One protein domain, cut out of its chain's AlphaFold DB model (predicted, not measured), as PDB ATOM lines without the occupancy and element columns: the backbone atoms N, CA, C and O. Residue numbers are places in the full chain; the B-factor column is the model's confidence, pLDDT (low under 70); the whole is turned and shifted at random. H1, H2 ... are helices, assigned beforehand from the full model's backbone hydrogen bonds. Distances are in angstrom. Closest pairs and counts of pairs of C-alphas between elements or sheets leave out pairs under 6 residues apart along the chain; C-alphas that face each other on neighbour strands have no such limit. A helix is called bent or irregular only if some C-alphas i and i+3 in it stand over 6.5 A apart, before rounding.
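AT A GLANCE: This is residues 512 to 623 of the 624 residues of an uncharacterized protein of SAR202 cluster bacterium (UniProt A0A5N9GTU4). A long, narrow domain: two long helices, the bent H1 and the 38.8 A long H3, run the same way, shifted past each other along the long axis, and the short H2 folds back against that course and packs on H3 at residues 598 to 605. A long loop, residues 564 to 594, reaches past the start of H1 to make one end of the length, and the last turns of H3 make the other. The printed part has 112 residues with three named helices, in the order H1, H2, H3, and no named strand, and its class is all helix. It is loose, with a radius of gyration of the C-alphas of 19.1 A, and a rod in outline, spanning 70 by 19 by 17 A.

HOW THE PARTS SIT: The longest helix by residues is H1, residues 512 to 540, assigned as one helix by its hydrogen bonds but bent: C-alphas 528 and 531 are 6.8 A apart. Its arms, H1a, residues 512 to 528, and H1b, residues 531 to 540, stand at a steep tilt of 49 degrees. H3, residues 595 to 621, touches H1a with residues 595 to 602 alone, the same way at a shallow tilt of 7 degrees; the closest C-alphas, of Leu 522 and Glu 595, are 7.0 A apart. H1b touches H3 at a steep tilt of 48 degrees, the same way, with the closest C-alphas, of Leu 536 and Leu 609, 6.0 A apart. H2, residues 553 to 563, touches H3 and forms a helical hairpin with it, opposite ways at a shallow tilt of 29 degrees; the closest C-alphas, of Tyr 557 and Cys 601, are 6.8 A apart. H2 is close to but not clearly touching H1a, with the closest C-alphas, of Leu 526 and Glu 561, 6.8 A apart. H1a, H2 and H3 form an up and down bundle, each running against the one before it in the chain, and the helix packing is mostly aligned, but only just, with 2 of 3 pairs at a shallow tilt. In H1a, H1b, H2 and H3 every O i to N i+4 pair is within hydrogen-bond range.

IN THESE COORDINATES: H1a begins at C-alpha 512, (218.866, 211.010, 211.694), and is 24.5 A long; H1b is 14.4 A long. H2 measures 15.2 A from C-alpha 553 at (218.770, 228.657, 188.587). H3 measures 38.8 A and ends at C-alpha 621, (235.262, 233.957, 166.689).

THE WHOLE: The C-alphas of Asp 577 and Leu 623, the two farthest apart, are 70.0 A apart. The printed part has no cut. Both links are long: 12 residues from H1 to H2 and 31 from H2 to H3. The mean pLDDT of the printed part is 86.7, and residues 620 to 623 are under 70.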
ATOM      1  N   HIS A 512     218.396 209.642 211.474       92.00
ATOM      2  CA  HIS A 512     218.866 211.010 211.694       92.00
ATOM      3  C   HIS A 512     220.370 211.153 211.417       92.00
ATOM      4  O   HIS A 512     220.797 212.087 210.733       92.00
ATOM      5  N   LEU A 513     221.184 210.216 211.919       90.19
ATOM      6  CA  LEU A 513     222.630 210.225 211.703       90.19
ATOM      7  C   LEU A 513     222.987 210.030 210.225       90.19
ATOM      8  O   LEU A 513     223.834 210.750 209.693       90.19
ATOM      9  N   GLU A 514     222.350 209.072 209.553       91.12
ATOM     10  CA  GLU A 514     222.580 208.825 208.131       91.12
ATOM     11  C   GLU A 514     222.120 210.009 207.270       91.12
ATOM     12  O   GLU A 514     222.892 210.502 206.441       91.12
ATOM     13  N   TYR A 515     220.916 210.524 207.522       92.12
ATOM     14  CA  TYR A 515     220.339 211.672 206.834       92.12
ATOM     15  C   TYR A 515     221.267 212.889 206.920       92.12
ATOM     16  O   TYR A 515     221.666 213.445 205.894       92.12
ATOM     17  N   HIS A 516     221.703 213.279 208.123       91.56
ATOM     18  CA  HIS A 516     222.552 214.461 208.280       91.56
ATOM     19  C   HIS A 516     223.998 214.258 207.823       91.56
ATOM     20  O   HIS A 516     224.624 215.217 207.361       91.56
ATOM     21  N   ARG A 517     224.517 213.023 207.852       90.81
ATOM     22  CA  ARG A 517     225.790 212.697 207.196       90.81
ATOM     23  C   ARG A 517     225.716 212.998 205.700       90.81
ATOM     24  O   ARG A 517     226.620 213.635 205.160       90.81
ATOM     25  N   TRP A 518     224.646 212.571 205.035       91.38
ATOM     26  CA  TRP A 518     224.433 212.840 203.614       91.38
ATOM     27  C   TRP A 518     224.137 214.315 203.328       91.38
ATOM     28  O   TRP A 518     224.685 214.854 202.367       91.38
ATOM     29  N   MET A 519     223.388 215.010 204.187       91.75
ATOM     30  CA  MET A 519     223.213 216.468 204.090       91.75
ATOM     31  C   MET A 519     224.556 217.208 204.125       91.75
ATOM     32  O   MET A 519     224.757 218.147 203.359       91.75
ATOM     33  N   GLY A 520     225.513 216.753 204.942       91.12
ATOM     34  CA  GLY A 520     226.883 217.278 204.940       91.12
ATOM     35  C   GLY A 520     227.609 217.072 203.603       91.12
ATOM     36  O   GLY A 520     228.264 217.988 203.108       91.12
ATOM     37  N   VAL A 521     227.449 215.900 202.977       93.19
ATOM     38  CA  VAL A 521     228.009 215.610 201.641       93.19
ATOM     39  C   VAL A 521     227.379 216.504 200.568       93.19
ATOM     40  O   VAL A 521     228.094 217.051 199.726       93.19
ATOM     41  N   LEU A 522     226.054 216.673 200.587       92.94
ATOM     42  CA  LEU A 522     225.339 217.535 199.641       92.94
ATOM     43  C   LEU A 522     225.726 219.007 199.817       92.94
ATOM     44  O   LEU A 522     225.971 219.690 198.822       92.94
ATOM     45  N   ARG A 523     225.873 219.474 201.064       93.38
ATOM     46  CA  ARG A 523     226.379 220.816 201.376       93.38
ATOM     47  C   ARG A 523     227.757 221.043 200.759       93.38
ATOM     48  O   ARG A 523     227.948 222.031 200.062       93.38
ATOM     49  N   GLU A 524     228.682 220.096 200.912       92.31
ATOM     50  CA  GLU A 524     230.016 220.207 200.311       92.31
ATOM     51  C   GLU A 524     229.971 220.210 198.767       92.31
ATOM     52  O   GLU A 524     230.734 220.932 198.116       92.31
ATOM     53  N   LYS A 525     229.069 219.423 198.149       92.44
ATOM     54  CA  LYS A 525     228.841 219.453 196.689       92.44
ATOM     55  C   LYS A 525     228.373 220.846 196.233       92.44
ATOM     56  O   LYS A 525     228.898 221.348 195.233       92.44
ATOM     57  N   LEU A 526     227.428 221.459 196.952       92.81
ATOM     58  CA  LEU A 526     226.933 222.809 196.668       92.81
ATOM     59  C   LEU A 526     228.036 223.856 196.867       92.81
ATOM     60  O   LEU A 526     228.350 224.571 195.919       92.81
ATOM     61  N   ASP A 527     228.735 223.855 198.002       92.06
ATOM     62  CA  ASP A 527     229.805 224.820 198.301       92.06
ATOM     63  C   ASP A 527     230.878 224.862 197.193       92.06
ATOM     64  O   ASP A 527     231.319 225.933 196.761       92.06
ATOM     65  N   ARG A 528     231.264 223.698 196.643       92.38
ATOM     66  CA  ARG A 528     232.194 223.609 195.496       92.38
ATOM     67  C   ARG A 528     231.615 224.183 194.197       92.38
ATOM     68  O   ARG A 528     232.366 224.589 193.308       92.38
ATOM     69  N   ALA A 529     230.295 224.183 194.039       91.50
ATOM     70  CA  ALA A 529     229.580 224.737 192.893       91.50
ATOM     71  C   ALA A 529     229.276 226.240 193.015       91.50
ATOM     72  O   ALA A 529     229.087 226.880 191.981       91.50
ATOM     73  N   SER A 530     229.330 226.829 194.212       92.00
ATOM     74  CA  SER A 530     229.075 228.260 194.452       92.00
ATOM     75  C   SER A 530     229.852 229.186 193.494       92.00
ATOM     76  O   SER A 530     229.292 230.087 192.861       92.00
ATOM     77  N   GLY A 531     231.138 228.897 193.253       90.62
ATOM     78  CA  GLY A 531     231.957 229.660 192.302       90.62
ATOM     79  C   GLY A 531     231.465 229.595 190.845       90.62
ATOM     80  O   GLY A 531     231.597 230.574 190.106       90.62
ATOM     81  N   ARG A 532     230.874 228.462 190.438       92.50
ATOM     82  CA  ARG A 532     230.267 228.251 189.113       92.50
ATOM     83  C   ARG A 532     228.944 229.008 188.981       92.50
ATOM     84  O   ARG A 532     228.726 229.636 187.947       92.50
ATOM     85  N   VAL A 533     228.122 229.042 190.029       91.69
ATOM     86  CA  VAL A 533     226.887 229.850 190.071       91.69
ATOM     87  C   VAL A 533     227.214 231.335 189.914       91.69
ATOM     88  O   VAL A 533     226.706 231.985 189.001       91.69
ATOM     89  N   GLY A 534     228.176 231.855 190.683       89.94
ATOM     90  CA  GLY A 534     228.607 233.251 190.542       89.94
ATOM     91  C   GLY A 534     229.255 233.566 189.183       89.94
ATOM     92  O   GLY A 534     229.278 234.717 188.737       89.94
ATOM     93  N   ALA A 535     229.820 232.574 188.487       88.38
ATOM     94  CA  ALA A 535     230.270 232.738 187.103       88.38
ATOM     95  C   ALA A 535     229.087 232.820 186.125       88.38
ATOM     96  O   ALA A 535     229.101 233.676 185.238       88.38
ATOM     97  N   LEU A 536     228.059 231.985 186.311       89.81
ATOM     98  CA  LEU A 536     226.836 232.012 185.513       89.81
ATOM     99  C   LEU A 536     226.109 233.355 185.644       89.81
ATOM    100  O   LEU A 536     225.774 233.952 184.625       89.81
ATOM    101  N   GLU A 537     225.920 233.862 186.863       88.69
ATOM    102  CA  GLU A 537     225.286 235.166 187.112       88.69
ATOM    103  C   GLU A 537     226.011 236.298 186.378       88.69
ATOM    104  O   GLU A 537     225.390 237.111 185.690       88.69
ATOM    105  N   ARG A 538     227.348 236.310 186.446       88.88
ATOM    106  CA  ARG A 538     228.175 237.284 185.722       88.88
ATOM    107  C   ARG A 538     228.033 237.157 184.208       88.88
ATOM    108  O   ARG A 538     227.947 238.179 183.537       88.88
ATOM    109  N   LEU A 539     228.002 235.939 183.663       84.94
ATOM    110  CA  LEU A 539     227.807 235.712 182.225       84.94
ATOM    111  C   LEU A 539     226.403 236.127 181.766       84.94
ATOM    112  O   LEU A 539     226.273 236.765 180.724       84.94
ATOM    113  N   ASN A 540     225.372 235.824 182.555       85.94
ATOM    114  CA  ASN A 540     223.989 236.216 182.291       85.94
ATOM    115  C   ASN A 540     223.784 237.741 182.384       85.94
ATOM    116  O   ASN A 540     222.949 238.285 181.667       85.94
ATOM    117  N   ALA A 541     224.578 238.452 183.195       86.19
ATOM    118  CA  ALA A 541     224.564 239.916 183.264       86.19
ATOM    119  C   ALA A 541     225.197 240.608 182.036       86.19
ATOM    120  O   ALA A 541     224.999 241.808 181.822       86.19
ATOM    121  N   LEU A 542     225.957 239.882 181.207       84.12
ATOM    122  CA  LEU A 542     226.583 240.432 180.005       84.12
ATOM    123  C   LEU A 542     225.625 240.370 178.808       84.12
ATOM    124  O   LEU A 542     225.561 239.373 178.088       84.12
ATOM    125  N   SER A 543     224.980 241.495 178.488       74.88
ATOM    126  CA  SER A 543     224.158 241.642 177.269       74.88
ATOM    127  C   SER A 543     224.920 241.305 175.969       74.88
ATOM    128  O   SER A 543     224.330 240.911 174.959       74.88
ATOM    129  N   ALA A 544     226.253 241.404 176.003       70.88
ATOM    130  CA  ALA A 544     227.163 241.072 174.914       70.88
ATOM    131  C   ALA A 544     227.392 239.563 174.686       70.88
ATOM    132  O   ALA A 544     228.047 239.224 173.701       70.88
ATOM    133  N   VAL A 545     226.862 238.653 175.510       72.88
ATOM    134  CA  VAL A 545     227.001 237.190 175.322       72.88
ATOM    135  C   VAL A 545     225.750 236.575 174.683       72.88
ATOM    136  O   VAL A 545     225.854 235.681 173.845       72.88
ATOM    137  N   GLY A 546     224.567 237.118 174.970       75.81
ATOM    138  CA  GLY A 546     223.288 236.658 174.423       75.81
ATOM    139  C   GLY A 546     222.140 236.861 175.416       75.81
ATOM    140  O   GLY A 546     222.354 237.466 176.463       75.81
ATOM    141  N   PRO A 547     220.920 236.378 175.109       80.38
ATOM    142  CA  PRO A 547     219.831 236.366 176.082       80.38
ATOM    143  C   PRO A 547     220.187 235.462 177.272       80.38
ATOM    144  O   PRO A 547     220.893 234.460 177.106       80.38
ATOM    145  N   VAL A 548     219.677 235.818 178.452       83.75
ATOM    146  CA  VAL A 548     219.844 235.061 179.702       83.75
ATOM    147  C   VAL A 548     219.384 233.614 179.501       83.75
ATOM    148  O   VAL A 548     218.334 233.375 178.903       83.75
ATOM    149  N   VAL A 549     220.176 232.651 179.974       83.38
ATOM    150  CA  VAL A 549     219.820 231.224 179.957       83.38
ATOM    151  C   VAL A 549     219.552 230.800 181.395       83.38
ATOM    152  O   VAL A 549     220.383 231.063 182.263       83.38
ATOM    153  N   ASN A 550     218.389 230.182 181.613       84.62
ATOM    154  CA  ASN A 550     217.896 229.689 182.900       84.62
ATOM    155  C   ASN A 550     218.034 230.711 184.059       84.62
ATOM    156  O   ASN A 550     218.890 230.549 184.930       84.62
ATOM    157  N   PRO A 551     217.239 231.802 184.048       84.75
ATOM    158  CA  PRO A 551     217.362 232.898 185.017       84.75
ATOM    159  C   PRO A 551     217.035 232.500 186.463       84.75
ATOM    160  O   PRO A 551     217.505 233.165 187.377       84.75
ATOM    161  N   GLU A 552     216.253 231.438 186.665       90.44
ATOM    162  CA  GLU A 552     215.765 230.991 187.980       90.44
ATOM    163  C   GLU A 552     216.789 230.115 188.726       90.44
ATOM    164  O   GLU A 552     216.685 229.905 189.931       90.44
ATOM    165  N   LEU A 553     217.819 229.620 188.030       90.00
ATOM    166  CA  LEU A 553     218.770 228.657 188.587       90.00
ATOM    167  C   LEU A 553     219.589 229.174 189.791       90.00
ATOM    168  O   LEU A 553     219.785 228.397 190.724       90.00
ATOM    169  N   PRO A 554     220.071 230.434 189.833       90.00
ATOM    170  CA  PRO A 554     220.767 230.953 191.015       90.00
ATOM    171  C   PRO A 554     219.868 231.035 192.256       90.00
ATOM    172  O   PRO A 554     220.321 230.753 193.363       90.00
ATOM    173  N   GLU A 555     218.587 231.369 192.072       90.31
ATOM    174  CA  GLU A 555     217.602 231.408 193.156       90.31
ATOM    175  C   GLU A 555     217.292 229.993 193.661       90.31
ATOM    176  O   GLU A 555     217.346 229.748 194.866       90.31
ATOM    177  N   ALA A 556     217.086 229.035 192.749       89.75
ATOM    178  CA  ALA A 556     216.908 227.624 193.091       89.75
ATOM    179  C   ALA A 556     218.128 227.036 193.830       89.75
ATOM    180  O   ALA A 556     217.970 226.331 194.826       89.75
ATOM    181  N   TYR A 557     219.349 227.374 193.399       93.12
ATOM    182  CA  TYR A 557     220.576 226.985 194.100       93.12
ATOM    183  C   TYR A 557     220.632 227.585 195.511       93.12
ATOM    184  O   TYR A 557     220.931 226.869 196.462       93.12
ATOM    185  N   SER A 558     220.321 228.877 195.667       89.94
ATOM    186  CA  SER A 558     220.336 229.537 196.979       89.94
ATOM    187  C   SER A 558     219.284 228.954 197.929       89.94
ATOM    188  O   SER A 558     219.557 228.797 199.118       89.94
ATOM    189  N   ALA A 559     218.118 228.559 197.411       91.06
ATOM    190  CA  ALA A 559     217.097 227.858 198.183       91.06
ATOM    191  C   ALA A 559     217.593 226.487 198.683       91.06
ATOM    192  O   ALA A 559     217.453 226.185 199.869       91.06
ATOM    193  N   LEU A 560     218.244 225.691 197.822       91.25
ATOM    194  CA  LEU A 560     218.861 224.414 198.215       91.25
ATOM    195  C   LEU A 560     220.008 224.617 199.216       91.25
ATOM    196  O   LEU A 560     220.117 223.895 200.202       91.25
ATOM    197  N   GLU A 561     220.844 225.630 199.009       88.81
ATOM    198  CA  GLU A 561     221.934 225.991 199.918       88.81
ATOM    199  C   GLU A 561     221.410 226.459 201.290       88.81
ATOM    200  O   GLU A 561     222.031 226.193 202.321       88.81
ATOM    201  N   GLY A 562     220.257 227.127 201.334       86.00
ATOM    202  CA  GLY A 562     219.578 227.503 202.575       86.00
ATOM    203  C   GLY A 562     218.935 226.317 203.299       86.00
ATOM    204  O   GLY A 562     219.005 226.249 204.522       86.00
ATOM    205  N   GLY A 563     218.347 225.376 202.552       84.88
ATOM    206  CA  GLY A 563     217.663 224.199 203.101       84.88
ATOM    207  C   GLY A 563     218.591 223.049 203.511       84.88
ATOM    208  O   GLY A 563     218.245 222.261 204.388       84.88
ATOM    209  N   ILE A 564     219.788 222.947 202.920       88.50
ATOM    210  CA  ILE A 564     220.736 221.861 203.203       88.50
ATOM    211  C   ILE A 564     221.702 222.265 204.319       88.50
ATOM    212  O   ILE A 564     222.848 222.670 204.106       88.50
ATOM    213  N   THR A 565     221.221 222.137 205.552       84.94
ATOM    214  CA  THR A 565     222.012 222.340 206.771       84.94
ATOM    215  C   THR A 565     222.105 221.045 207.581       84.94
ATOM    216  O   THR A 565     221.067 220.478 207.927       84.94
ATOM    217  N   PRO A 566     223.316 220.550 207.909       84.88
ATOM    218  CA  PRO A 566     223.455 219.412 208.811       84.88
ATOM    219  C   PRO A 566     223.009 219.800 210.228       84.88
ATOM    220  O   PRO A 566     223.223 220.931 210.667       84.88
ATOM    221  N   CYS A 567     222.405 218.857 210.949       89.62
ATOM    222  CA  CYS A 567     222.088 219.040 212.359       89.62
ATOM    223  C   CYS A 567     223.382 219.031 213.185       89.62
ATOM    224  O   CYS A 567     224.252 218.189 212.971       89.62
ATOM    225  N   GLY A 568     223.509 219.977 214.118       82.88
ATOM    226  CA  GLY A 568     224.670 220.098 215.008       82.88
ATOM    227  C   GLY A 568     224.548 219.319 216.320       82.88
ATOM    228  O   GLY A 568     225.381 219.513 217.200       82.88
ATOM    229  N   VAL A 569     223.500 218.507 216.483       86.81
ATOM    230  CA  VAL A 569     223.251 217.730 217.705       86.81
ATOM    231  C   VAL A 569     223.991 216.403 217.631       86.81
ATOM    232  O   VAL A 569     223.863 215.667 216.649       86.81
ATOM    233  N   GLU A 570     224.740 216.086 218.684       81.25
ATOM    234  CA  GLU A 570     225.393 214.790 218.804       81.25
ATOM    235  C   GLU A 570     224.358 213.682 219.077       81.25
ATOM    236  O   GLU A 570     223.416 213.885 219.843       81.25
ATOM    237  N   PRO A 571     224.553 212.476 218.517       76.19
ATOM    238  CA  PRO A 571     223.804 211.251 218.812       76.19
ATOM    239  C   PRO A 571     223.332 211.069 220.264       76.19
ATOM    240  O   PRO A 571     222.173 210.751 220.518       76.19
ATOM    241  N   ALA A 572     224.237 211.286 221.221       78.19
ATOM    242  CA  ALA A 572     223.984 211.065 222.641       78.19
ATOM    243  C   ALA A 572     223.097 212.141 223.292       78.19
ATOM    244  O   ALA A 572     222.537 211.891 224.356       78.19
ATOM    245  N   ASP A 573     222.958 213.306 222.653       83.19
ATOM    246  CA  ASP A 573     222.210 214.458 223.167       83.19
ATOM    247  C   ASP A 573     220.766 214.508 222.621       83.19
ATOM    248  O   ASP A 573     219.998 215.415 222.942       83.19
ATOM    249  N   LEU A 574     220.371 213.530 221.798       83.44
ATOM    250  CA  LEU A 574     219.006 213.383 221.294       83.44
ATOM    251  C   LEU A 574     218.089 212.797 222.385       83.44
ATOM    252  O   LEU A 574     218.016 211.580 222.562       83.44
ATOM    253  N   ALA A 575     217.352 213.659 223.088       82.88
ATOM    254  CA  ALA A 575     216.354 213.282 224.099       82.88
ATOM    255  C   ALA A 575     215.046 212.749 223.467       82.88
ATOM    256  O   ALA A 575     213.988 213.374 223.535       82.88
ATOM    257  N   LEU A 576     215.137 211.595 222.795       86.75
ATOM    258  CA  LEU A 576     214.029 210.998 222.034       86.75
ATOM    259  C   LEU A 576     213.010 210.244 222.892       86.75
ATOM    260  O   LEU A 576     212.064 209.697 222.349       86.75
ATOM    261  N   ASP A 577     213.213 210.153 224.202       84.06
ATOM    262  CA  ASP A 577     212.291 209.511 225.139       84.06
ATOM    263  C   ASP A 577     211.062 210.391 225.404       84.06
ATOM    264  O   ASP A 577     209.936 209.901 225.439       84.06
ATOM    265  N   ALA A 578     211.256 211.704 225.533       81.81
ATOM    266  CA  ALA A 578     210.175 212.662 225.744       81.81
ATOM    267  C   ALA A 578     209.463 213.066 224.441       81.81
ATOM    268  O   ALA A 578     208.245 213.273 224.450       81.81
ATOM    269  N   GLN A 579     210.204 213.180 223.333       84.88
ATOM    270  CA  GLN A 579     209.689 213.642 222.044       84.88
ATOM    271  C   GLN A 579     210.262 212.799 220.888       84.88
ATOM    272  O   GLN A 579     211.475 212.659 220.784       84.88
ATOM    273  N   PRO A 580     209.430 212.263 219.972       89.44
ATOM    274  CA  PRO A 580     209.869 211.286 218.967       89.44
ATOM    275  C   PRO A 580     210.646 211.887 217.781       89.44
ATOM    276  O   PRO A 580     210.889 211.197 216.791       89.44
ATOM    277  N   ILE A 581     211.003 213.169 217.833       90.12
ATOM    278  CA  ILE A 581     211.758 213.863 216.786       90.12
ATOM    279  C   ILE A 581     212.821 214.753 217.423       90.12
ATOM    280  O   ILE A 581     212.694 215.173 218.572       90.12
ATOM    281  N   CYS A 582     213.866 215.073 216.665       90.75
ATOM    282  CA  CYS A 582     214.904 215.993 217.117       90.75
ATOM    283  C   CYS A 582     214.321 217.406 217.265       90.75
ATOM    284  O   CYS A 582     213.870 217.990 216.284       90.75
ATOM    285  N   GLU A 583     214.392 217.986 218.461       88.75
ATOM    286  CA  GLU A 583     213.880 219.341 218.725       88.75
ATOM    287  C   GLU A 583     214.631 220.443 217.957       88.75
ATOM    288  O   GLU A 583     214.099 221.534 217.760       88.75
ATOM    289  N   VAL A 584     215.865 220.170 217.520       88.50
ATOM    290  CA  VAL A 584     216.720 221.159 216.846       88.50
ATOM    291  C   VAL A 584     216.464 221.203 215.345       88.50
ATOM    292  O   VAL A 584     216.259 222.284 214.798       88.50
ATOM    293  N   CYS A 585     216.500 220.053 214.662       88.75
ATOM    294  CA  CYS A 585     216.298 220.007 213.212       88.75
ATOM    295  C   CYS A 585     214.850 219.713 212.804       88.75
ATOM    296  O   CYS A 585     214.496 219.971 211.657       88.75
ATOM    297  N   GLY A 586     214.022 219.184 213.710       88.12
ATOM    298  CA  GLY A 586     212.621 218.872 213.439       88.12
ATOM    299  C   GLY A 586     212.409 217.804 212.366       88.12
ATOM    300  O   GLY A 586     211.345 217.797 211.759       88.12
ATOM    301  N   LEU A 587     213.401 216.941 212.099       88.88
ATOM    302  CA  LEU A 587     213.312 215.912 211.060       88.88
ATOM    303  C   LEU A 587     212.138 214.963 211.346       88.88
ATOM    304  O   LEU A 587     212.217 214.097 212.209       88.88
ATOM    305  N   ASP A 588     211.046 215.126 210.611       86.44
ATOM    306  CA  ASP A 588     209.815 214.339 210.728       86.44
ATOM    307  C   ASP A 588     209.604 213.391 209.536       86.44
ATOM    308  O   ASP A 588     208.650 212.609 209.513       86.44
ATOM    309  N   THR A 589     210.515 213.444 208.558       83.38
ATOM    310  CA  THR A 589     210.512 212.600 207.369       83.38
ATOM    311  C   THR A 589     211.517 211.456 207.452       83.38
ATOM    312  O   THR A 589     212.661 211.633 207.877       83.38
ATOM    313  N   TRP A 590     211.093 210.282 206.992       86.31
ATOM    314  CA  TRP A 590     211.955 209.116 206.774       86.31
ATOM    315  C   TRP A 590     212.414 208.973 205.322       86.31
ATOM    316  O   TRP A 590     213.090 208.007 204.971       86.31
ATOM    317  N   GLU A 591     212.055 209.928 204.467       84.81
ATOM    318  CA  GLU A 591     212.625 210.012 203.132       84.81
ATOM    319  C   GLU A 591     214.114 210.375 203.208       84.81
ATOM    320  O   GLU A 591     214.594 210.996 204.163       84.81
ATOM    321  N   GLY A 592     214.863 209.958 202.189       84.44
ATOM    322  CA  GLY A 592     216.263 210.334 202.056       84.44
ATOM    323  C   GLY A 592     216.433 211.846 201.852       84.44
ATOM    324  O   GLY A 592     215.482 212.548 201.506       84.44
ATOM    325  N   PRO A 593     217.649 212.374 202.044       88.12
ATOM    326  CA  PRO A 593     217.942 213.772 201.744       88.12
ATOM    327  C   PRO A 593     217.727 214.073 200.247       88.12
ATOM    328  O   PRO A 593     217.777 213.149 199.430       88.12
ATOM    329  N   PRO A 594     217.534 215.350 199.857       91.06
ATOM    330  CA  PRO A 594     217.157 215.757 198.497       91.06
ATOM    331  C   PRO A 594     218.324 215.661 197.491       91.06
ATOM    332  O   PRO A 594     218.720 216.634 196.849       91.06
ATOM    333  N   GLU A 595     218.916 214.474 197.338       91.75
ATOM    334  CA  GLU A 595     220.063 214.236 196.458       91.75
ATOM    335  C   GLU A 595     219.714 214.486 194.989       91.75
ATOM    336  O   GLU A 595     220.460 215.173 194.294       91.75
ATOM    337  N   ALA A 596     218.559 214.000 194.529       91.56
ATOM    338  CA  ALA A 596     218.125 214.166 193.144       91.56
ATOM    339  C   ALA A 596     217.945 215.646 192.757       91.56
ATOM    340  O   ALA A 596     218.297 216.037 191.644       91.56
ATOM    341  N   GLU A 597     217.439 216.469 193.679       92.19
ATOM    342  CA  GLU A 597     217.255 217.910 193.472       92.19
ATOM    343  C   GLU A 597     218.604 218.627 193.364       92.19
ATOM    344  O   GLU A 597     218.814 219.436 192.458       92.19
ATOM    345  N   VAL A 598     219.558 218.276 194.233       92.56
ATOM    346  CA  VAL A 598     220.929 218.800 194.170       92.56
ATOM    347  C   VAL A 598     221.617 218.374 192.875       92.56
ATOM    348  O   VAL A 598     222.239 219.199 192.207       92.56
ATOM    349  N   GLU A 599     221.511 217.106 192.484       93.19
ATOM    350  CA  GLU A 599     222.144 216.596 191.267       93.19
ATOM    351  C   GLU A 599     221.541 217.186 189.991       93.19
ATOM    352  O   GLU A 599     222.290 217.530 189.071       93.19
ATOM    353  N   ASP A 600     220.217 217.362 189.925       93.75
ATOM    354  CA  ASP A 600     219.582 218.076 188.816       93.75
ATOM    355  C   ASP A 600     220.031 219.536 188.777       93.75
ATOM    356  O   ASP A 600     220.492 219.984 187.727       93.75
ATOM    357  N   CYS A 601     220.024 220.248 189.910       93.19
ATOM    358  CA  CYS A 601     220.493 221.632 189.980       93.19
ATOM    359  C   CYS A 601     221.941 221.773 189.478       93.19
ATOM    360  O   CYS A 601     222.244 222.657 188.671       93.19
ATOM    361  N   LEU A 602     222.846 220.887 189.908       93.12
ATOM    362  CA  LEU A 602     224.248 220.898 189.482       93.12
ATOM    363  C   LEU A 602     224.403 220.560 187.993       93.12
ATOM    364  O   LEU A 602     225.172 221.219 187.289       93.12
ATOM    365  N   ARG A 603     223.641 219.588 187.480       94.31
ATOM    366  CA  ARG A 603     223.632 219.250 186.050       94.31
ATOM    367  C   ARG A 603     223.104 220.405 185.197       94.31
ATOM    368  O   ARG A 603     223.682 220.703 184.151       94.31
ATOM    369  N   GLN A 604     222.025 221.062 185.624       93.25
ATOM    370  CA  GLN A 604     221.477 222.239 184.946       93.25
ATOM    371  C   GLN A 604     222.475 223.400 184.953       93.25
ATOM    372  O   GLN A 604     222.608 224.098 183.946       93.25
ATOM    373  N   LEU A 605     223.214 223.584 186.052       92.88
ATOM    374  CA  LEU A 605     224.271 224.589 186.160       92.88
ATOM    375  C   LEU A 605     225.372 224.361 185.130       92.88
ATOM    376  O   LEU A 605     225.721 225.291 184.400       92.88
ATOM    377  N   ASP A 606     225.871 223.130 185.024       92.50
ATOM    378  CA  ASP A 606     226.923 222.790 184.068       92.50
ATOM    379  C   ASP A 606     226.451 222.976 182.613       92.50
ATOM    380  O   ASP A 606     227.121 223.657 181.833       92.50
ATOM    381  N   LEU A 607     225.245 222.506 182.265       92.19
ATOM    382  CA  LEU A 607     224.666 222.680 180.923       92.19
ATOM    383  C   LEU A 607     224.461 224.163 180.555       92.19
ATOM    384  O   LEU A 607     224.737 224.600 179.428       92.19
ATOM    385  N   THR A 608     223.975 224.957 181.510       90.81
ATOM    386  CA  THR A 608     223.716 226.390 181.315       90.81
ATOM    387  C   THR A 608     225.027 227.155 181.122       90.81
ATOM    388  O   THR A 608     225.133 228.000 180.224       90.81
ATOM    389  N   LEU A 609     226.053 226.823 181.910       89.19
ATOM    390  CA  LEU A 609     227.393 227.390 181.773       89.19
ATOM    391  C   LEU A 609     228.036 227.032 180.432       89.19
ATOM    392  O   LEU A 609     228.550 227.925 179.757       89.19
ATOM    393  N   GLU A 610     227.979 225.770 180.002       90.06
ATOM    394  CA  GLU A 610     228.495 225.342 178.695       90.06
ATOM    395  C   GLU A 610     227.823 226.085 177.537       90.06
ATOM    396  O   GLU A 610     228.499 226.528 176.599       90.06
ATOM    397  N   THR A 611     226.507 226.294 177.630       87.56
ATOM    398  CA  THR A 611     225.737 227.060 176.643       87.56
ATOM    399  C   THR A 611     226.226 228.508 176.566       87.56
ATOM    400  O   THR A 611     226.515 229.008 175.475       87.56
ATOM    401  N   GLN A 612     226.374 229.188 177.708       85.06
ATOM    402  CA  GLN A 612     226.854 230.574 177.734       85.06
ATOM    403  C   GLN A 612     228.321 230.698 177.298       85.06
ATOM    404  O   GLN A 612     228.674 231.617 176.557       85.06
ATOM    405  N   MET A 613     229.180 229.752 177.681       84.69
ATOM    406  CA  MET A 613     230.572 229.728 177.229       84.69
ATOM    407  C   MET A 613     230.693 229.481 175.723       84.69
ATOM    408  O   MET A 613     231.549 230.089 175.079       84.69
ATOM    409  N   SER A 614     229.860 228.614 175.148       83.94
ATOM    410  CA  SER A 614     229.847 228.356 173.703       83.94
ATOM    411  C   SER A 614     229.433 229.607 172.930       83.94
ATOM    412  O   SER A 614     230.143 230.011 172.012       83.94
ATOM    413  N   ARG A 615     228.391 230.316 173.386       83.69
ATOM    414  CA  ARG A 615     227.986 231.614 172.816       83.69
ATOM    415  C   ARG A 615     229.086 232.667 172.911       83.69
ATOM    416  O   ARG A 615     229.335 233.397 171.952       83.69
ATOM    417  N   LEU A 616     229.776 232.732 174.049       82.19
ATOM    418  CA  LEU A 616     230.919 233.626 174.228       82.19
ATOM    419  C   LEU A 616     232.051 233.289 173.238       82.19
ATOM    420  O   LEU A 616     232.640 234.197 172.652       82.19
ATOM    421  N   ARG A 617     232.345 231.998 173.025       81.94
ATOM    422  CA  ARG A 617     233.358 231.529 172.060       81.94
ATOM    423  C   ARG A 617     232.964 231.845 170.618       81.94
ATOM    424  O   ARG A 617     233.795 232.367 169.882       81.94
ATOM    425  N   GLU A 618     231.717 231.593 170.233       78.38
ATOM    426  CA  GLU A 618     231.190 231.903 168.898       78.38
ATOM    427  C   GLU A 618     231.228 233.404 168.604       78.38
ATOM    428  O   GLU A 618     231.708 233.813 167.548       78.38
ATOM    429  N   ARG A 619     230.819 234.251 169.558       71.44
ATOM    430  CA  ARG A 619     230.916 235.712 169.398       71.44
ATOM    431  C   ARG A 619     232.356 236.192 169.308       71.44
ATOM    432  O   ARG A 619     232.643 237.095 168.531       71.44
ATOM    433  N   ARG A 620     233.272 235.584 170.063       65.94
ATOM    434  CA  ARG A 620     234.702 235.901 169.980       65.94
ATOM    435  C   ARG A 620     235.308 235.499 168.630       65.94
ATOM    436  O   ARG A 620     236.195 236.197 168.159       65.94
ATOM    437  N   LEU A 621     234.830 234.414 168.016       61.81
ATOM    438  CA  LEU A 621     235.262 233.957 166.689       61.81
ATOM    439  C   LEU A 621     234.626 234.753 165.538       61.81
ATOM    440  O   LEU A 621     235.266 234.892 164.508       61.81
ATOM    441  N   GLY A 622     233.417 235.303 165.711       56.84
ATOM    442  CA  GLY A 622     232.772 236.204 164.741       56.84
ATOM    443  C   GLY A 622     233.207 237.677 164.822       56.84
ATOM    444  O   GLY A 622     232.727 238.495 164.043       56.84
ATOM    445  N   LEU A 623     234.074 238.022 165.782       51.78
ATOM    446  CA  LEU A 623     234.713 239.338 165.944       51.78
ATOM    447  C   LEU A 623     236.173 239.365 165.438       51.78
ATOM    448  O   LEU A 623     236.801 240.426 165.481       51.78
TER     449      LEU A 623